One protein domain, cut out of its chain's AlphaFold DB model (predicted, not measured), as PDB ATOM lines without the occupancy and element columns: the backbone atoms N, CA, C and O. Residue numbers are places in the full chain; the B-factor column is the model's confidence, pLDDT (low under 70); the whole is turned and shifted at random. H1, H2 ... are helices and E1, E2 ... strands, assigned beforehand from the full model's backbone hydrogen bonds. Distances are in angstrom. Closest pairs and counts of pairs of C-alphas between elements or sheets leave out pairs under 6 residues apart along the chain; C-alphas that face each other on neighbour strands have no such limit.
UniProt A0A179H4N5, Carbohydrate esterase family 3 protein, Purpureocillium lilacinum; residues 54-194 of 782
ATOM      1  N   HIS A  54     -38.403  12.483  -9.442       39.22
ATOM      2  CA  HIS A  54     -36.938  12.436  -9.534       39.22
ATOM      3  C   HIS A  54     -36.363  13.581 -10.380       39.22
ATOM      4  O   HIS A  54     -35.409  14.206  -9.931       39.22
ATOM      5  N   GLY A  55     -36.978  13.927 -11.519       42.38
ATOM      6  CA  GLY A  55     -36.581  15.108 -12.308       42.38
ATOM      7  C   GLY A  55     -36.793  16.431 -11.558       42.38
ATOM      8  O   GLY A  55     -36.028  17.378 -11.708       42.38
ATOM      9  N   VAL A  56     -37.783  16.478 -10.659       41.47
ATOM     10  CA  VAL A  56     -37.979  17.599  -9.727       41.47
ATOM     11  C   VAL A  56     -36.842  17.697  -8.704       41.47
ATOM     12  O   VAL A  56     -36.428  18.808  -8.397       41.47
ATOM     13  N   LYS A  57     -36.300  16.575  -8.202       39.44
ATOM     14  CA  LYS A  57     -35.193  16.573  -7.224       39.44
ATOM     15  C   LYS A  57     -33.879  17.136  -7.770       39.44
ATOM     16  O   LYS A  57     -33.123  17.693  -6.985       39.44
ATOM     17  N   GLU A  58     -33.632  17.041  -9.074       44.41
ATOM     18  CA  GLU A  58     -32.446  17.623  -9.727       44.41
ATOM     19  C   GLU A  58     -32.503  19.163  -9.784       44.41
ATOM     20  O   GLU A  58     -31.478  19.818  -9.624       44.41
ATOM     21  N   PHE A  59     -33.698  19.765  -9.861       44.50
ATOM     22  CA  PHE A  59     -33.885  21.222  -9.736       44.50
ATOM     23  C   PHE A  59     -33.756  21.727  -8.289       44.50
ATOM     24  O   PHE A  59     -33.389  22.878  -8.066       44.50
ATOM     25  N   LEU A  60     -34.027  20.869  -7.296       41.78
ATOM     26  CA  LEU A  60     -33.896  21.200  -5.865       41.78
ATOM     27  C   LEU A  60     -32.445  21.366  -5.392       41.78
ATOM     28  O   LEU A  60     -32.222  21.697  -4.231       41.78
ATOM     29  N   ALA A  61     -31.469  21.119  -6.268       43.88
ATOM     30  CA  ALA A  61     -30.059  21.379  -6.009       43.88
ATOM     31  C   ALA A  61     -29.622  22.808  -6.400       43.88
ATOM     32  O   ALA A  61     -28.501  23.197  -6.072       43.88
ATOM     33  N   ASP A  62     -30.475  23.594  -7.079       48.28
ATOM     34  CA  ASP A  62     -30.229  25.015  -7.357       48.28
ATOM     35  C   ASP A  62     -30.812  25.879  -6.231       48.28
ATOM     36  O   ASP A  62     -32.027  26.079  -6.143       48.28
ATOM     37  N   ASP A  63     -29.931  26.435  -5.397       48.81
ATOM     38  CA  ASP A  63     -30.280  27.310  -4.269       48.81
ATOM     39  C   ASP A  63     -31.168  28.514  -4.668       48.81
ATOM     40  O   ASP A  63     -31.873  29.065  -3.814       48.81
ATOM     41  N   ASN A  64     -31.202  28.880  -5.958       53.03
ATOM     42  CA  ASN A  64     -31.917  30.027  -6.530       53.03
ATOM     43  C   ASN A  64     -33.114  29.624  -7.418       53.03
ATOM     44  O   ASN A  64     -33.588  30.398  -8.248       53.03
ATOM     45  N   ALA A  65     -33.631  28.404  -7.258       53.00
ATOM     46  CA  ALA A  65     -34.826  27.856  -7.912       53.00
ATOM     47  C   ALA A  65     -36.055  28.800  -7.990       53.00
ATOM     48  O   ALA A  65     -36.842  28.718  -8.937       53.00
ATOM     49  N   TYR A  66     -36.218  29.691  -7.010       57.78
ATOM     50  CA  TYR A  66     -37.340  30.630  -6.878       57.78
ATOM     51  C   TYR A  66     -36.983  32.079  -7.243       57.78
ATOM     52  O   TYR A  66     -37.848  32.956  -7.172       57.78
ATOM     53  N   ASP A  67     -35.722  32.345  -7.576       60.53
ATOM     54  CA  ASP A  67     -35.235  33.686  -7.853       60.53
ATOM     55  C   ASP A  67     -35.475  34.032  -9.331       60.53
ATOM     56  O   ASP A  67     -34.893  33.437 -10.240       60.53
ATOM     57  N   ALA A  68     -36.379  34.987  -9.573       56.53
ATOM     58  CA  ALA A  68     -36.690  35.479 -10.914       56.53
ATOM     59  C   ALA A  68     -35.529  36.278 -11.540       56.53
ATOM     60  O   ALA A  68     -35.565  36.540 -12.743       56.53
ATOM     61  N   ASP A  69     -34.520  36.645 -10.741       55.81
ATOM     62  CA  ASP A  69     -33.303  37.319 -11.196       55.81
ATOM     63  C   ASP A  69     -32.311  36.339 -11.834       55.81
ATOM     64  O   ASP A  69     -31.389  36.758 -12.541       55.81
ATOM     65  N   VAL A  70     -32.518  35.030 -11.652       55.44
ATOM     66  CA  VAL A  70     -31.787  34.008 -12.399       55.44
ATOM     67  C   VAL A  70     -32.228  34.070 -13.867       55.44
ATOM     68  O   VAL A  70     -33.428  33.964 -14.154       55.44
ATOM     69  N   PRO A  71     -31.281  34.227 -14.817       50.69
ATOM     70  CA  PRO A  71     -31.588  34.201 -16.241       50.69
ATOM     71  C   PRO A  71     -32.439  32.978 -16.607       50.69
ATOM     72  O   PRO A  71     -32.293  31.904 -16.033       50.69
ATOM     73  N   ASP A  72     -33.352  33.155 -17.562       61.28
ATOM     74  CA  ASP A  72     -34.133  32.059 -18.155       61.28
ATOM     75  C   ASP A  72     -35.182  31.369 -17.263       61.28
ATOM     76  O   ASP A  72     -35.753  30.352 -17.660       61.28
ATOM     77  N   LYS A  73     -35.553  31.977 -16.127       68.00
ATOM     78  CA  LYS A  73     -36.652  31.511 -15.262       68.00
ATOM     79  C   LYS A  73     -37.827  32.496 -15.182       68.00
ATOM     80  O   LYS A  73     -37.714  33.686 -15.474       68.00
ATOM     81  N   CYS A  74     -38.981  31.968 -14.795       78.31
ATOM     82  CA  CYS A  74     -40.179  32.690 -14.394       78.31
ATOM     83  C   CYS A  74     -40.716  32.097 -13.084       78.31
ATOM     84  O   CYS A  74     -40.530  30.919 -12.808       78.31
ATOM     85  N   VAL A  75     -41.460  32.878 -12.308       84.00
ATOM     86  CA  VAL A  75     -42.168  32.420 -11.110       84.00
ATOM     87  C   VAL A  75     -43.669  32.531 -11.344       84.00
ATOM     88  O   VAL A  75     -44.185  33.623 -11.590       84.00
ATOM     89  N   ILE A  76     -44.382  31.407 -11.244       89.38
ATOM     90  CA  ILE A  76     -45.848  31.370 -11.232       89.38
ATOM     91  C   ILE A  76     -46.312  31.387  -9.778       89.38
ATOM     92  O   ILE A  76     -46.061  30.450  -9.022       89.38
ATOM     93  N   THR A  77     -47.029  32.439  -9.391       90.12
ATOM     94  CA  THR A  77     -47.616  32.588  -8.056       90.12
ATOM     95  C   THR A  77     -49.129  32.428  -8.116       90.12
ATOM     96  O   THR A  77     -49.827  33.244  -8.710       90.12
ATOM     97  N   MET A  78     -49.644  31.397  -7.453       90.56
ATOM     98  CA  MET A  78     -51.061  31.064  -7.326       90.56
ATOM     99  C   MET A  78     -51.555  31.447  -5.933       90.56
ATOM    100  O   MET A  78     -50.963  31.061  -4.925       90.56
ATOM    101  N   GLN A  79     -52.646  32.204  -5.862       88.25
ATOM    102  CA  GLN A  79     -53.211  32.696  -4.608       88.25
ATOM    103  C   GLN A  79     -54.698  32.404  -4.512       88.25
ATOM    104  O   GLN A  79     -55.431  32.605  -5.481       88.25
ATOM    105  N   THR A  80     -55.148  32.021  -3.318       86.50
ATOM    106  CA  THR A  80     -56.569  31.971  -2.965       86.50
ATOM    107  C   THR A  80     -56.847  32.790  -1.714       86.50
ATOM    108  O   THR A  80     -56.044  32.811  -0.779       86.50
ATOM    109  N   SER A  81     -57.987  33.485  -1.682       78.88
ATOM    110  CA  SER A  81     -58.469  34.172  -0.482       78.88
ATOM    111  C   SER A  81     -59.980  34.034  -0.283       78.88
ATOM    112  O   SER A  81     -60.772  34.077  -1.230       78.88
ATOM    113  N   GLY A  82     -60.392  33.852   0.975       68.56
ATOM    114  CA  GLY A  82     -61.792  33.970   1.401       68.56
ATOM    115  C   GLY A  82     -62.813  33.098   0.654       68.56
ATOM    116  O   GLY A  82     -63.919  33.561   0.399       68.56
ATOM    117  N   GLY A  83     -62.472  31.855   0.296       61.69
ATOM    118  CA  GLY A  83     -63.456  30.865  -0.179       61.69
ATOM    119  C   GLY A  83     -63.933  30.983  -1.634       61.69
ATOM    120  O   GLY A  83     -64.884  30.290  -1.984       61.69
ATOM    121  N   GLY A  84     -63.305  31.810  -2.478       64.81
ATOM    122  CA  GLY A  84     -63.708  31.926  -3.892       64.81
ATOM    123  C   GLY A  84     -62.995  32.996  -4.723       64.81
ATOM    124  O   GLY A  84     -63.457  33.318  -5.812       64.81
ATOM    125  N   ASN A  85     -61.887  33.561  -4.232       81.38
ATOM    126  CA  ASN A  85     -61.073  34.499  -5.001       81.38
ATOM    127  C   ASN A  85     -59.750  33.834  -5.337       81.38
ATOM    128  O   ASN A  85     -58.966  33.556  -4.431       81.38
ATOM    129  N   CYS A  86     -59.508  33.598  -6.618       87.31
ATOM    130  CA  CYS A  86     -58.292  32.972  -7.099       87.31
ATOM    131  C   CYS A  86     -57.555  33.934  -8.015       87.31
ATOM    132  O   CYS A  86     -58.172  34.585  -8.859       87.31
ATOM    133  N   LYS A  87     -56.240  34.025  -7.850       88.31
ATOM    134  CA  LYS A  87     -55.383  34.873  -8.675       88.31
ATOM    135  C   LYS A  87     -54.127  34.122  -9.063       88.31
ATOM    136  O   LYS A  87     -53.587  33.365  -8.258       88.31
ATOM    137  N   VAL A  88     -53.652  34.382 -10.274       90.19
ATOM    138  CA  VAL A  88     -52.333  33.951 -10.726       90.19
ATOM    139  C   VAL A  88     -51.536  35.166 -11.172       90.19
ATOM    140  O   VAL A  88     -52.059  36.095 -11.790       90.19
ATOM    141  N   TYR A  89     -50.266  35.150 -10.800       89.75
ATOM    142  CA  TYR A  89     -49.274  36.137 -11.171       89.75
ATOM    143  C   TYR A  89     -48.092  35.414 -11.803       89.75
ATOM    144  O   TYR A  89     -47.711  34.340 -11.335       89.75
ATOM    145  N   VAL A  90     -47.518  35.994 -12.851       88.75
ATOM    146  CA  VAL A  90     -46.310  35.467 -13.494       88.75
ATOM    147  C   VAL A  90     -45.236  36.544 -13.495       88.75
ATOM    148  O   VAL A  90     -45.460  37.631 -14.027       88.75
ATOM    149  N   GLN A  91     -44.078  36.242 -12.909       85.50
ATOM    150  CA  GLN A  91     -42.912  37.124 -12.882       85.50
ATOM    151  C   GLN A  91     -41.771  36.501 -13.684       85.50
ATOM    152  O   GLN A  91     -41.325  35.419 -13.340       85.50
ATOM    153  N   CYS A  92     -41.304  37.162 -14.739       76.88
ATOM    154  CA  CYS A  92     -40.231  36.656 -15.615       76.88
ATOM    155  C   CYS A  92     -39.055  37.638 -15.759       76.88
ATOM    156  O   CYS A  92     -38.161  37.419 -16.580       76.88
ATOM    157  N   GLU A  93     -39.093  38.750 -15.027       71.75
ATOM    158  CA  GLU A  93     -38.124  39.850 -15.075       71.75
ATOM    159  C   GLU A  93     -37.786  40.287 -13.637       71.75
ATOM    160  O   GLU A  93     -38.466  39.875 -12.700       71.75
ATOM    161  N   GLN A  94     -36.771  41.123 -13.431       63.06
ATOM    162  CA  GLN A  94     -36.401  41.610 -12.097       63.06
ATOM    163  C   GLN A  94     -37.339  42.745 -11.657       63.06
ATOM    164  O   GLN A  94     -37.249  43.865 -12.163       63.06
ATOM    165  N   THR A  95     -38.273  42.473 -10.735       64.38
ATOM    166  CA  THR A  95     -39.128  43.514 -10.129       64.38
ATOM    167  C   THR A  95     -39.489  43.171  -8.683       64.38
ATOM    168  O   THR A  95     -39.691  42.005  -8.364       64.38
ATOM    169  N   ASP A  96     -39.715  44.190  -7.845       60.22
ATOM    170  CA  ASP A  96     -40.246  44.032  -6.475       60.22
ATOM    171  C   ASP A  96     -41.731  43.593  -6.436       60.22
ATOM    172  O   ASP A  96     -42.358  43.535  -5.373       60.22
ATOM    173  N   SER A  97     -42.346  43.335  -7.596       67.94
ATOM    174  CA  SER A  97     -43.740  42.911  -7.704       67.94
ATOM    175  C   SER A  97     -43.866  41.386  -7.692       67.94
ATOM    176  O   SER A  97     -43.004  40.660  -8.174       67.94
ATOM    177  N   ILE A  98     -44.994  40.882  -7.189       67.00
ATOM    178  CA  ILE A  98     -45.294  39.440  -7.127       67.00
ATOM    179  C   ILE A  98     -45.557  38.788  -8.502       67.00
ATOM    180  O   ILE A  98     -45.949  37.620  -8.548       67.00
ATOM    181  N   GLY A  99     -45.412  39.531  -9.604       75.00
ATOM    182  CA  GLY A  99     -45.765  39.103 -10.957       75.00
ATOM    183  C   GLY A  99     -46.807  39.984 -11.640       75.00
ATOM    184  O   GLY A  99     -47.585  40.697 -11.001       75.00
ATOM    185  N   VAL A 100     -46.876  39.867 -12.966       78.56
ATOM    186  CA  VAL A 100     -47.960  40.422 -13.781       78.56
ATOM    187  C   VAL A 100     -49.213  39.575 -13.567       78.56
ATOM    188  O   VAL A 100     -49.178  38.352 -13.708       78.56
ATOM    189  N   PHE A 101     -50.326  40.220 -13.212       80.62
ATOM    190  CA  PHE A 101     -51.621  39.556 -13.054       80.62
ATOM    191  C   PHE A 101     -52.091  38.972 -14.392       80.62
ATOM    192  O   PHE A 101     -52.213  39.705 -15.372       80.62
ATOM    193  N   THR A 102     -52.378  37.669 -14.433       78.62
ATOM    194  CA  THR A 102     -52.696  36.952 -15.683       78.62
ATOM    195  C   THR A 102     -54.187  36.929 -16.035       78.62
ATOM    196  O   THR A 102     -54.588  36.207 -16.947       78.62
ATOM    197  N   GLY A 103     -55.008  37.725 -15.342       76.50
ATOM    198  CA  GLY A 103     -56.451  37.846 -15.569       76.50
ATOM    199  C   GLY A 103     -57.308  37.167 -14.497       76.50
ATOM    200  O   GLY A 103     -56.826  36.365 -13.695       76.50
ATOM    201  N   ASP A 104     -58.595  37.523 -14.467       76.25
ATOM    202  CA  ASP A 104     -59.560  36.988 -13.501       76.25
ATOM    203  C   ASP A 104     -59.876  35.505 -13.768       76.25
ATOM    204  O   ASP A 104     -60.028  35.078 -14.913       76.25
ATOM    205  N   TRP A 105     -60.021  34.715 -12.700       84.12
ATOM    206  CA  TRP A 105     -60.458  33.319 -12.789       84.12
ATOM    207  C   TRP A 105     -61.971  33.205 -12.904       84.12
ATOM    208  O   TRP A 105     -62.696  33.482 -11.949       84.12
ATOM    209  N   ASN A 106     -62.453  32.699 -14.037       80.19
ATOM    210  CA  ASN A 106     -63.874  32.419 -14.240       80.19
ATOM    211  C   ASN A 106     -64.295  31.025 -13.735       80.19
ATOM    212  O   ASN A 106     -65.490  30.739 -13.666       80.19
ATOM    213  N   VAL A 107     -63.337  30.177 -13.337       85.69
ATOM    214  CA  VAL A 107     -63.572  28.835 -12.771       85.69
ATOM    215  C   VAL A 107     -62.940  28.637 -11.384       85.69
ATOM    216  O   VAL A 107     -62.410  27.576 -11.074       85.69
ATOM    217  N   CYS A 108     -63.004  29.652 -10.514       86.19
ATOM    218  CA  CYS A 108     -62.488  29.583  -9.134       86.19
ATOM    219  C   CYS A 108     -63.388  28.757  -8.189       86.19
ATOM    220  O   CYS A 108     -64.037  29.278  -7.282       86.19
ATOM    221  N   TYR A 109     -63.421  27.443  -8.396       84.56
ATOM    222  CA  TYR A 109     -64.034  26.444  -7.517       84.56
ATOM    223  C   TYR A 109     -63.207  25.149  -7.554       84.56
ATOM    224  O   TYR A 109     -62.391  24.953  -8.452       84.56
ATOM    225  N   ALA A 110     -63.384  24.257  -6.574       84.31
ATOM    226  CA  ALA A 110     -62.627  23.003  -6.529       84.31
ATOM    227  C   ALA A 110     -62.886  22.144  -7.783       84.31
ATOM    228  O   ALA A 110     -64.036  21.876  -8.128       84.31
ATOM    229  N   GLY A 111     -61.814  21.722  -8.454       84.75
ATOM    230  CA  GLY A 111     -61.847  20.984  -9.720       84.75
ATOM    231  C   GLY A 111     -61.978  21.861 -10.973       84.75
ATOM    232  O   GLY A 111     -61.873  21.339 -12.080       84.75
ATOM    233  N   GLY A 112     -62.176  23.175 -10.829       88.56
ATOM    234  CA  GLY A 112     -62.174  24.115 -11.947       88.56
ATOM    235  C   GLY A 112     -60.758  24.334 -12.482       88.56
ATOM    236  O   GLY A 112     -59.880  24.784 -11.745       88.56
ATOM    237  N   ARG A 113     -60.534  24.012 -13.760       93.19
ATOM    238  CA  ARG A 113     -59.244  24.182 -14.444       93.19
ATOM    239  C   ARG A 113     -59.234  25.482 -15.243       93.19
ATOM    240  O   ARG A 113     -59.893  25.569 -16.279       93.19
ATOM    241  N   GLN A 114     -58.492  26.483 -14.775       92.75
ATOM    242  CA  GLN A 114     -58.303  27.736 -15.510       92.75
ATOM    243  C   GLN A 114     -57.123  27.606 -16.471       92.75
ATOM    244  O   GLN A 114     -56.053  27.183 -16.047       92.75
ATOM    245  N   TYR A 115     -57.291  28.056 -17.715       91.88
ATOM    246  CA  TYR A 115     -56.225  28.166 -18.711       91.88
ATOM    247  C   TYR A 115     -55.715  29.600 -18.846       91.88
ATOM    248  O   TYR A 115     -56.479  30.560 -18.707       91.88
ATOM    249  N   PHE A 116     -54.431  29.714 -19.159       90.00
ATOM    250  CA  PHE A 116     -53.681  30.946 -19.324       90.00
ATOM    251  C   PHE A 116     -52.713  30.828 -20.492       90.00
ATOM    252  O   PHE A 116     -52.219  29.742 -20.783       90.00
ATOM    253  N   ASN A 117     -52.387  31.968 -21.093       87.25
ATOM    254  CA  ASN A 117     -51.327  32.096 -22.080       87.25
ATOM    255  C   ASN A 117     -50.383  33.210 -21.623       87.25
ATOM    256  O   ASN A 117     -50.840  34.311 -21.303       87.25
ATOM    257  N   GLN A 118     -49.082  32.925 -21.559       84.25
ATOM    258  CA  GLN A 118     -48.073  33.914 -21.192       84.25
ATOM    259  C   GLN A 118     -46.883  33.846 -22.169       84.25
ATOM    260  O   GLN A 118     -46.429  32.746 -22.479       84.25
ATOM    261  N   PRO A 119     -46.352  34.984 -22.667       78.50
ATOM    262  CA  PRO A 119     -45.363  34.988 -23.756       78.50
ATOM    263  C   PRO A 119     -44.064  34.209 -23.500       78.50
ATOM    264  O   PRO A 119     -43.504  33.626 -24.424       78.50
ATOM    265  N   HIS A 120     -43.582  34.204 -22.259       74.69
ATOM    266  CA  HIS A 120     -42.345  33.558 -21.836       74.69
ATOM    267  C   HIS A 120     -42.532  32.114 -21.370       74.69
ATOM    268  O   HIS A 120     -41.535  31.424 -21.274       74.69
ATOM    269  N   ILE A 121     -43.747  31.637 -21.087       77.25
ATOM    270  CA  ILE A 121     -43.990  30.257 -20.605       77.25
ATOM    271  C   ILE A 121     -44.762  29.425 -21.645       77.25
ATOM    272  O   ILE A 121     -44.540  28.226 -21.784       77.25
ATOM    273  N   GLY A 122     -45.636  30.060 -22.426       80.56
ATOM    274  CA  GLY A 122     -46.613  29.399 -23.289       80.56
ATOM    275  C   GLY A 122     -47.960  29.198 -22.591       80.56
ATOM    276  O   GLY A 122     -48.320  29.943 -21.674       80.56
ATOM    277  N   ASP A 123     -48.718  28.209 -23.063       85.19
ATOM    278  CA  ASP A 123     -50.010  27.845 -22.481       85.19
ATOM    279  C   ASP A 123     -49.810  27.064 -21.180       85.19
ATOM    280  O   ASP A 123     -49.030  26.113 -21.119       85.19
ATOM    281  N   PHE A 124     -50.533  27.446 -20.132       90.88
ATOM    282  CA  PHE A 124     -50.551  26.714 -18.870       90.88
ATOM    283  C   PHE A 124     -51.922  26.786 -18.205       90.88
ATOM    284  O   PHE A 124     -52.812  27.524 -18.620       90.88
ATOM    285  N   SER A 125     -52.128  25.970 -17.181       92.81
ATOM    286  CA  SER A 125     -53.391  25.880 -16.472       92.81
ATOM    287  C   SER A 125     -53.181  25.541 -15.012       92.81
ATOM    288  O   SER A 125     -52.203  24.890 -14.654       92.81
ATOM    289  N   VAL A 126     -54.123  25.972 -14.183       92.88
ATOM    290  CA  VAL A 126     -54.113  25.708 -12.748       92.88
ATOM    291  C   VAL A 126     -55.474  25.167 -12.336       92.88
ATOM    292  O   VAL A 126     -56.510  25.698 -12.738       92.88
ATOM    293  N   THR A 127     -55.454  24.126 -11.511       92.25
ATOM    294  CA  THR A 127     -56.646  23.522 -10.911       92.25
ATOM    295  C   THR A 127     -56.443  23.407  -9.408       92.25
ATOM    296  O   THR A 127     -55.540  22.700  -8.976       92.25
ATOM    297  N   PHE A 128     -57.279  24.035  -8.580       89.38
ATOM    298  CA  PHE A 128     -57.306  23.681  -7.155       89.38
ATOM    299  C   PHE A 128     -58.194  22.464  -6.955       89.38
ATOM    300  O   PHE A 128     -59.365  22.477  -7.327       89.38
ATOM    301  N   THR A 129     -57.654  21.406  -6.363       86.12
ATOM    302  CA  THR A 129     -58.364  20.123  -6.261       86.12
ATOM    303  C   THR A 129     -59.235  20.007  -5.012       86.12
ATOM    304  O   THR A 129     -60.082  19.118  -4.941       86.12
ATOM    305  N   LYS A 130     -59.066  20.902  -4.029       81.69
ATOM    306  CA  LYS A 130     -59.759  20.836  -2.734       81.69
ATOM    307  C   LYS A 130     -60.241  22.212  -2.254       81.69
ATOM    308  O   LYS A 130     -59.706  23.249  -2.650       81.69
ATOM    309  N   ALA A 131     -61.263  22.213  -1.394       74.38
ATOM    310  CA  ALA A 131     -61.851  23.404  -0.772       74.38
ATOM    311  C   ALA A 131     -61.885  23.277   0.763       74.38
ATOM    312  O   ALA A 131     -62.283  22.233   1.280       74.38
ATOM    313  N   GLY A 132     -61.555  24.364   1.475       65.56
ATOM    314  CA  GLY A 132     -61.468  24.419   2.944       65.56
ATOM    315  C   GLY A 132     -60.038  24.197   3.451       65.56
ATOM    316  O   GLY A 132     -59.292  23.445   2.863       65.56
ATOM    317  N   GLY A 133     -59.603  24.873   4.513       56.03
ATOM    318  CA  GLY A 133     -58.195  24.913   4.926       56.03
ATOM    319  C   GLY A 133     -57.602  23.564   5.336       56.03
ATOM    320  O   GLY A 133     -58.301  22.693   5.850       56.03
ATOM    321  N   VAL A 134     -56.272  23.454   5.216       48.03
ATOM    322  CA  VAL A 134     -55.431  22.285   5.568       48.03
ATOM    323  C   VAL A 134     -55.680  21.750   7.000       48.03
ATOM    324  O   VAL A 134     -55.400  20.590   7.276       48.03
ATOM    325  N   ASN A 135     -56.298  22.554   7.884       50.78
ATOM    326  CA  ASN A 135     -56.623  22.219   9.282       50.78
ATOM    327  C   ASN A 135     -58.141  22.140   9.592       50.78
ATOM    328  O   ASN A 135     -58.528  22.197  10.758       50.78
ATOM    329  N   GLY A 136     -59.018  22.055   8.585       51.34
ATOM    330  CA  GLY A 136     -60.472  21.924   8.779       51.34
ATOM    331  C   GLY A 136     -61.258  23.236   8.940       51.34
ATOM    332  O   GLY A 136     -62.464  23.190   9.190       51.34
ATOM    333  N   ASP A 137     -60.623  24.401   8.762       56.00
ATOM    334  CA  ASP A 137     -61.320  25.695   8.740       56.00
ATOM    335  C   ASP A 137     -61.949  25.954   7.360       56.00
ATOM    336  O   ASP A 137     -61.264  26.110   6.349       56.00
ATOM    337  N   LYS A 138     -63.282  26.028   7.300       53.00
ATOM    338  CA  LYS A 138     -64.029  26.257   6.052       53.00
ATOM    339  C   LYS A 138     -63.845  27.672   5.473       53.00
ATOM    340  O   LYS A 138     -64.361  27.931   4.390       53.00
ATOM    341  N   GLN A 139     -63.138  28.581   6.158       54.19
ATOM    342  CA  GLN A 139     -62.945  29.980   5.736       54.19
ATOM    343  C   GLN A 139     -61.619  30.257   4.987       54.19
ATOM    344  O   GLN A 139     -61.389  31.395   4.577       54.19
ATOM    345  N   ASP A 140     -60.780  29.236   4.765       60.38
ATOM    346  CA  ASP A 140     -59.387  29.369   4.285       60.38
ATOM    347  C   ASP A 140     -59.181  29.338   2.748       60.38
ATOM    348  O   ASP A 140     -58.059  29.526   2.292       60.38
ATOM    349  N   GLY A 141     -60.220  29.150   1.921       70.44
ATOM    350  CA  GLY A 141     -60.085  29.159   0.448       70.44
ATOM    351  C   GLY A 141     -59.895  27.786  -0.219       70.44
ATOM    352  O   GLY A 141     -60.146  26.745   0.392       70.44
ATOM    353  N   LEU A 142     -59.525  27.797  -1.509       83.00
ATOM    354  CA  LEU A 142     -59.177  26.599  -2.292       83.00
ATOM    355  C   LEU A 142     -57.691  26.256  -2.111       83.00
ATOM    356  O   LEU A 142     -56.873  27.160  -1.939       83.00
ATOM    357  N   HIS A 143     -57.337  24.974  -2.156       83.81
ATOM    358  CA  HIS A 143     -55.962  24.509  -1.946       83.81
ATOM    359  C   HIS A 143     -55.638  23.253  -2.764       83.81
ATOM    360  O   HIS A 143     -56.455  22.793  -3.567       83.81
ATOM    361  N   SER A 144     -54.431  22.716  -2.568       85.50
ATOM    362  CA  SER A 144     -53.872  21.609  -3.350       85.50
ATOM    363  C   SER A 144     -53.895  21.903  -4.857       85.50
ATOM    364  O   SER A 144     -54.613  21.229  -5.610       85.50
ATOM    365  N   PRO A 145     -53.189  22.965  -5.296       89.44
ATOM    366  CA  PRO A 145     -53.081  23.301  -6.706       89.44
ATOM    367  C   PRO A 145     -52.375  22.206  -7.501       89.44
ATOM    368  O   PRO A 145     -51.380  21.626  -7.068       89.44
ATOM    369  N   VAL A 146     -52.890  21.993  -8.703       88.12
ATOM    370  CA  VAL A 146     -52.256  21.255  -9.784       88.12
ATOM    371  C   VAL A 146     -51.929  22.261 -10.877       88.12
ATOM    372  O   VAL A 146     -52.837  22.890 -11.426       88.12
ATOM    373  N   LEU A 147     -50.642  22.431 -11.160       89.62
ATOM    374  CA  LEU A 147     -50.147  23.217 -12.287       89.62
ATOM    375  C   LEU A 147     -49.966  22.273 -13.480       89.62
ATOM    376  O   LEU A 147     -49.521  21.149 -13.307       89.62
ATOM    377  N   GLN A 148     -50.321  22.698 -14.685       86.81
ATOM    378  CA  GLN A 148     -50.052  21.957 -15.922       86.81
ATOM    379  C   GLN A 148     -49.613  22.959 -16.975       86.81
ATOM    380  O   GLN A 148     -50.314  23.944 -17.195       86.81
ATOM    381  N   ILE A 149     -48.493  22.712 -17.637       81.00
ATOM    382  CA  ILE A 149     -47.967  23.574 -18.699       81.00
ATOM    383  C   ILE A 149     -48.031  22.765 -19.990       81.00
ATOM    384  O   ILE A 149     -47.609  21.615 -20.009       81.00
ATOM    385  N   ALA A 150     -48.582  23.340 -21.058       71.88
ATOM    386  CA  ALA A 150     -48.787  22.644 -22.329       71.88
ATOM    387  C   ALA A 150     -47.482  22.083 -22.902       71.88
ATOM    388  O   ALA A 150     -47.458  20.988 -23.449       71.88
ATOM    389  N   ALA A 151     -46.388  22.825 -22.720       57.97
ATOM    390  CA  ALA A 151     -45.052  22.436 -23.157       57.97
ATOM    391  C   ALA A 151     -44.424  21.295 -22.329       57.97
ATOM    392  O   ALA A 151     -43.341  20.837 -22.674       57.97
ATOM    393  N   PHE A 152     -45.065  20.840 -21.248       58.38
ATOM    394  CA  PHE A 152     -44.579  19.745 -20.408       58.38
ATOM    395  C   PHE A 152     -45.425  18.490 -20.619       58.38
ATOM    396  O   PHE A 152     -46.566  18.435 -20.157       58.38
ATOM    397  N   ASN A 153     -44.848  17.499 -21.315       52.47
ATOM    398  CA  ASN A 153     -45.401  16.151 -21.509       52.47
ATOM    399  C   ASN A 153     -46.909  16.131 -21.826       52.47
ATOM    400  O   ASN A 153     -47.669  15.390 -21.208       52.47
ATOM    401  N   ASP A 154     -47.342  16.968 -22.778       63.09
ATOM    402  CA  ASP A 154     -48.753  17.130 -23.161       63.09
ATOM    403  C   ASP A 154     -49.673  17.383 -21.949       63.09
ATOM    404  O   ASP A 154     -50.590  16.622 -21.636       63.09
ATOM    405  N   TRP A 155     -49.411  18.493 -21.248       75.44
ATOM    406  CA  TRP A 155     -50.151  18.925 -20.059       75.44
ATOM    407  C   TRP A 155     -50.041  17.985 -18.849       75.44
ATOM    408  O   TRP A 155     -51.028  17.784 -18.132       75.44
ATOM    409  N   GLU A 156     -48.865  17.441 -18.555       72.69
ATOM    410  CA  GLU A 156     -48.684  16.589 -17.375       72.69
ATOM    411  C   GLU A 156     -48.960  17.355 -16.051       72.69
ATOM    412  O   GLU A 156     -48.565  18.520 -15.912       72.69
ATOM    413  N   PRO A 157     -49.697  16.764 -15.081       75.56
ATOM    414  CA  PRO A 157     -50.065  17.430 -13.830       75.56
ATOM    415  C   PRO A 157     -48.943  17.477 -12.787       75.56
ATOM    416  O   PRO A 157     -48.533  16.459 -12.237       75.56
ATOM    417  N   PHE A 158     -48.564  18.694 -12.402       75.50
ATOM    418  CA  PHE A 158     -47.698  18.993 -11.264       75.50
ATOM    419  C   PHE A 158     -48.550  19.208 -10.011       75.50
ATOM    420  O   PHE A 158     -49.120  20.283  -9.806       75.50
ATOM    421  N   VAL A 159     -48.650  18.183  -9.163       81.19
ATOM    422  CA  VAL A 159     -49.338  18.270  -7.866       81.19
ATOM    423  C   VAL A 159     -48.427  19.001  -6.878       81.19
ATOM    424  O   VAL A 159     -47.468  18.431  -6.363       81.19
ATOM    425  N   LEU A 160     -48.701  20.283  -6.622       84.56
ATOM    426  CA  LEU A 160     -47.728  21.143  -5.937       84.56
ATOM    427  C   LEU A 160     -47.502  20.758  -4.473       84.56
ATOM    428  O   LEU A 160     -46.396  20.916  -3.973       84.56
ATOM    429  N   ASP A 161     -48.517  20.223  -3.795       78.44
ATOM    430  CA  ASP A 161     -48.370  19.765  -2.409       78.44
ATOM    431  C   ASP A 161     -47.407  18.566  -2.304       78.44
ATOM    432  O   ASP A 161     -46.638  18.493  -1.347       78.44
ATOM    433  N   ASP A 162     -47.403  17.665  -3.293       73.25
ATOM    434  CA  ASP A 162     -46.486  16.516  -3.331       73.25
ATOM    435  C   ASP A 162     -45.049  16.985  -3.584       73.25
ATOM    436  O   ASP A 162     -44.110  16.520  -2.938       73.25
ATOM    437  N   ILE A 163     -44.888  17.961  -4.484       69.69
ATOM    438  CA  ILE A 163     -43.603  18.598  -4.789       69.69
ATOM    439  C   ILE A 163     -43.040  19.292  -3.545       69.69
ATOM    440  O   ILE A 163     -41.886  19.071  -3.193       69.69
ATOM    441  N   ILE A 164     -43.857  20.091  -2.853       75.31
ATOM    442  CA  ILE A 164     -43.458  20.802  -1.630       75.31
ATOM    443  C   ILE A 164     -43.151  19.812  -0.501       75.31
ATOM    444  O   ILE A 164     -42.178  19.985   0.224       75.31
ATOM    445  N   GLY A 165     -43.948  18.750  -0.352       69.56
ATOM    446  CA  GLY A 165     -43.717  17.719   0.661       69.56
ATOM    447  C   GLY A 165     -42.448  16.891   0.429       69.56
ATOM    448  O   GLY A 165     -41.917  16.317   1.379       69.56
ATOM    449  N   ALA A 166     -41.959  16.825  -0.813       59.91
ATOM    450  CA  ALA A 166     -40.736  16.117  -1.186       59.91
ATOM    451  C   ALA A 166     -39.454  16.965  -1.050       59.91
ATOM    452  O   ALA A 166     -38.357  16.422  -1.188       59.91
ATOM    453  N   GLN A 167     -39.585  18.268  -0.789       63.28
ATOM    454  CA  GLN A 167     -38.482  19.219  -0.624       63.28
ATOM    455  C   GLN A 167     -37.965  19.251   0.822       63.28
ATOM    456  O   GLN A 167     -38.745  19.147   1.768       63.28
ATOM    457  N   SER A 168     -36.649  19.407   1.021       52.47
ATOM    458  CA  SER A 168     -36.030  19.484   2.355       52.47
ATOM    459  C   SER A 168     -35.027  20.638   2.454       52.47
ATOM    460  O   SER A 168     -33.923  20.523   1.929       52.47
ATOM    461  N   GLY A 169     -35.385  21.716   3.161       56.59
ATOM    462  CA  GLY A 169     -34.499  22.857   3.438       56.59
ATOM    463  C   GLY A 169     -35.197  24.221   3.368       56.59
ATOM    464  O   GLY A 169     -36.312  24.333   2.859       56.59
ATOM    465  N   ASP A 170     -34.524  25.260   3.879       49.00
ATOM    466  CA  ASP A 170     -35.000  26.658   3.862       49.00
ATOM    467  C   ASP A 170     -34.635  27.412   2.553       49.00
ATOM    468  O   ASP A 170     -35.101  28.532   2.342       49.00
ATOM    469  N   HIS A 171     -33.841  26.802   1.660       50.47
ATOM    470  CA  HIS A 171     -33.349  27.367   0.387       50.47
ATOM    471  C   HIS A 171     -33.439  26.327  -0.754       50.47
ATOM    472  O   HIS A 171     -33.579  25.140  -0.471       50.47
ATOM    473  N   GLY A 172     -33.408  26.760  -2.025       52.72
ATOM    474  CA  GLY A 172     -33.390  25.862  -3.200       52.72
ATOM    475  C   GLY A 172     -34.705  25.157  -3.576       52.72
ATOM    476  O   GLY A 172     -34.723  24.224  -4.374       52.72
ATOM    477  N   ASN A 173     -35.840  25.589  -3.025       64.62
ATOM    478  CA  ASN A 173     -37.131  24.927  -3.244       64.62
ATOM    479  C   ASN A 173     -37.778  25.309  -4.594       64.62
ATOM    480  O   ASN A 173     -37.984  26.491  -4.870       64.62
ATOM    481  N   LEU A 174     -38.193  24.312  -5.399       69.62
ATOM    482  CA  LEU A 174     -38.916  24.512  -6.676       69.62
ATOM    483  C   LEU A 174     -40.250  25.236  -6.482       69.62
ATOM    484  O   LEU A 174     -40.663  26.032  -7.321       69.62
ATOM    485  N   CYS A 175     -40.928  24.930  -5.379       78.44
ATOM    486  CA  CYS A 175     -42.225  25.482  -5.040       78.44
ATOM    487  C   CYS A 175     -42.244  25.818  -3.557       78.44
ATOM    488  O   CYS A 175     -41.836  25.012  -2.738       78.44
ATOM    489  N   VAL A 176     -42.778  26.972  -3.184       81.25
ATOM    490  CA  VAL A 176     -42.953  27.346  -1.779       81.25
ATOM    491  C   VAL A 176     -44.416  27.615  -1.482       81.25
ATOM    492  O   VAL A 176     -45.146  28.171  -2.306       81.25
ATOM    493  N   PHE A 177     -44.841  27.237  -0.280       85.44
ATOM    494  CA  PHE A 177     -46.171  27.523   0.239       85.44
ATOM    495  C   PHE A 177     -46.094  28.488   1.419       85.44
ATOM    496  O   PHE A 177     -45.272  28.333   2.320       85.44
ATOM    497  N   SER A 178     -46.987  29.477   1.442       84.62
ATOM    498  CA  SER A 178     -47.145  30.389   2.574       84.62
ATOM    499  C   SER A 178     -48.618  30.636   2.902       84.62
ATOM    500  O   SER A 178     -49.484  30.677   2.022       84.62
ATOM    501  N   LYS A 179     -48.901  30.821   4.197       82.81
ATOM    502  CA  LYS A 179     -50.234  31.122   4.733       82.81
ATOM    503  C   LYS A 179     -50.209  32.431   5.516       82.81
ATOM    504  O   LYS A 179     -49.456  32.565   6.476       82.81
ATOM    505  N   GLN A 180     -51.087  33.369   5.161       79.81
ATOM    506  CA  GLN A 180     -51.292  34.613   5.911       79.81
ATOM    507  C   GLN A 180     -52.667  34.598   6.583       79.81
ATOM    508  O   GLN A 180     -53.689  34.909   5.970       79.81
ATOM    509  N   ALA A 181     -52.687  34.226   7.867       72.62
ATOM    510  CA  ALA A 181     -53.922  34.016   8.627       72.62
ATOM    511  C   ALA A 181     -54.760  35.297   8.814       72.62
ATOM    512  O   ALA A 181     -55.986  35.230   8.788       72.62
ATOM    513  N   SER A 182     -54.123  36.469   8.947       72.75
ATOM    514  CA  SER A 182     -54.804  37.757   9.176       72.75
ATOM    515  C   SER A 182     -55.727  38.183   8.030       72.75
ATOM    516  O   SER A 182     -56.723  38.861   8.272       72.75
ATOM    517  N   ILE A 183     -55.424  37.762   6.799       74.69
ATOM    518  CA  ILE A 183     -56.191  38.090   5.586       74.69
ATOM    519  C   ILE A 183     -56.718  36.848   4.854       74.69
ATOM    520  O   ILE A 183     -57.208  36.961   3.733       74.69
ATOM    521  N   ARG A 184     -56.640  35.668   5.492       77.88
ATOM    522  CA  ARG A 184     -57.148  34.382   4.973       77.88
ATOM    523  C   ARG A 184     -56.657  34.074   3.555       77.88
ATOM    524  O   ARG A 184     -57.457  33.762   2.674       77.88
ATOM    525  N   MET A 185     -55.348  34.224   3.339       83.06
ATOM    526  CA  MET A 185     -54.694  33.980   2.052       83.06
ATOM    527  C   MET A 185     -53.827  32.719   2.109       83.06
ATOM    528  O   MET A 185     -53.007  32.569   3.021       83.06
ATOM    529  N   LEU A 186     -53.971  31.872   1.090       86.00
ATOM    530  CA  LEU A 186     -53.055  30.780   0.767       86.00
ATOM    531  C   LEU A 186     -52.292  31.131  -0.514       86.00
ATOM    532  O   LEU A 186     -52.882  31.662  -1.458       86.00
ATOM    533  N   ARG A 187     -50.984  30.863  -0.541       87.81
ATOM    534  CA  ARG A 187     -50.115  31.199  -1.672       87.81
ATOM    535  C   ARG A 187     -49.134  30.073  -1.967       87.81
ATOM    536  O   ARG A 187     -48.418  29.648  -1.065       87.81
ATOM    537  N   TRP A 188     -49.063  29.688  -3.237       89.69
ATOM    538  CA  TRP A 188     -48.045  28.802  -3.799       89.69
ATOM    539  C   TRP A 188     -47.258  29.573  -4.852       89.69
ATOM    540  O   TRP A 188     -47.865  30.210  -5.710       89.69
ATOM    541  N   SER A 189     -45.935  29.515  -4.800       86.44
ATOM    542  CA  SER A 189     -45.057  30.136  -5.796       86.44
ATOM    543  C   SER A 189     -44.082  29.091  -6.303       86.44
ATOM    544  O   SER A 189     -43.406  28.479  -5.485       86.44
ATOM    545  N   CYS A 190     -44.026  28.878  -7.617       82.06
ATOM    546  CA  CYS A 190     -43.153  27.882  -8.237       82.06
ATOM    547  C   CYS A 190     -42.304  28.494  -9.349       82.06
ATOM    548  O   CYS A 190     -42.834  29.237 -10.180       82.06
ATOM    549  N   GLY A 191     -41.017  28.148  -9.378       76.19
ATOM    550  CA  GLY A 191     -40.123  28.459 -10.492       76.19
ATOM    551  C   GLY A 191     -40.419  27.575 -11.707       76.19
ATOM    552  O   GLY A 191     -40.664  26.381 -11.567       76.19
ATOM    553  N   VAL A 192     -40.424  28.158 -12.904       74.44
ATOM    554  CA  VAL A 192     -40.594  27.475 -14.198       74.44
ATOM    555  C   VAL A 192     -39.635  28.088 -15.230       74.44
ATOM    556  O   VAL A 192     -39.349  29.281 -15.151       74.44
ATOM    557  N   PRO A 193     -39.126  27.327 -16.208       64.50
ATOM    558  CA  PRO A 193     -38.209  27.849 -17.218       64.50
ATOM    559  C   PRO A 193     -38.933  28.717 -18.257       64.50
ATOM    560  O   PRO A 193     -40.123  28.529 -18.530       64.50
ATOM    561  N   LYS A 194     -38.203  29.648 -18.883       68.94
ATOM    562  CA  LYS A 194     -38.677  30.377 -20.065       68.94
ATOM    563  C   LYS A 194     -38.703  29.447 -21.284       68.94
ATOM    564  O   LYS A 194     -37.786  28.666 -21.526       68.94
TER     565      LYS A 194
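Overview. This is residues 54 to 194 of the 782 residues of the protein "Carbohydrate esterase family 3 protein" of Purpureocillium lilacinum (UniProt A0A179H4N5). Two strongly twisted sheets, E2 E1 E7 E6 and E3 E4 E5, lie face to face as a sandwich, their strands at 27 degrees to each other. The short helix H2 packs on E5 and E6 at one side of the sandwich, and H1 lies at the periphery, on neither sheet. The printed part has 141 residues, with two named helices and seven named strands in the order H1 E1 E2 E3 E4 E5 H2 E6 E7; both sheets are antiparallel in the orders just named. The class is mostly strand, although under half of the residues, 67, are in named elements. The whole is compact and rounded, with a radius of gyration of the C-alphas of 14.3 A and spans of 39 by 32 by 31 A.

Along the chain. H1 is residues 54 to 59, beginning at C-alpha 54 (-36.938, 12.436, -9.534). E1 is residues 73 to 81, 26.5 A long, and E2 is residues 85 to 91, 20.0 A. E3 is residues 113 to 118. E4, residues 122 to 131, is the longest strand, 27.8 A from C-alpha 122 at (-46.613, 29.399, -23.289). E5 is residues 142 to 149, 20.1 A, and H2 is residues 160 to 165. E6 is residues 175 to 180. E7, residues 185 to 193, runs 26.1 A and ends at C-alpha 193 (-38.209, 27.849, -17.218).

Arrangement. In the sandwich, two sheets face to face, the facing parts are 10.2 A centre to centre. E1 and E7 are antiparallel inner strands, with N 76 and O 190 at 2.9 A. E1 and E2 form a hairpin, with N 77 and O 89 at 2.8 A. E6 and E7 form another, with N 178 and O 187 at 2.9 A. E3 E4 E5 is a meander, each strand the antiparallel neighbour of the one before; N 116 and O 124 are 2.8 A apart, N 127 and O 146 2.9 A. Between the sheets, the closest C-alphas of E1 and E5 are those of Thr 80 and Leu 142, 6.0 A. H2 is on the first sheet, over E6, at a height over the sheet of 7.4 A; its closest C-alpha pair with E6 is Ile 164 and Cys 175, 5.9 A. It only grazes the other sheet, with its residues 160 to 162. H1 is close to but not clearly touching H2, the C-alphas of Val 56 and Ile 163 being closest at 7.6 A. Every O i to N i+4 pair is within hydrogen-bond range in H2; in H1, 1 of 2 is.

Size, cuts and confidence. The C-alphas of Pro 71 and Lys 138 are farthest apart, 40.2 A. The printed part has no cut. The links H1 to E1 and E2 to E3 are long. Mean pLDDT of the printed part is 72.7; 54 residues are under 70, among them residues 54 to 73 and 165 to 174.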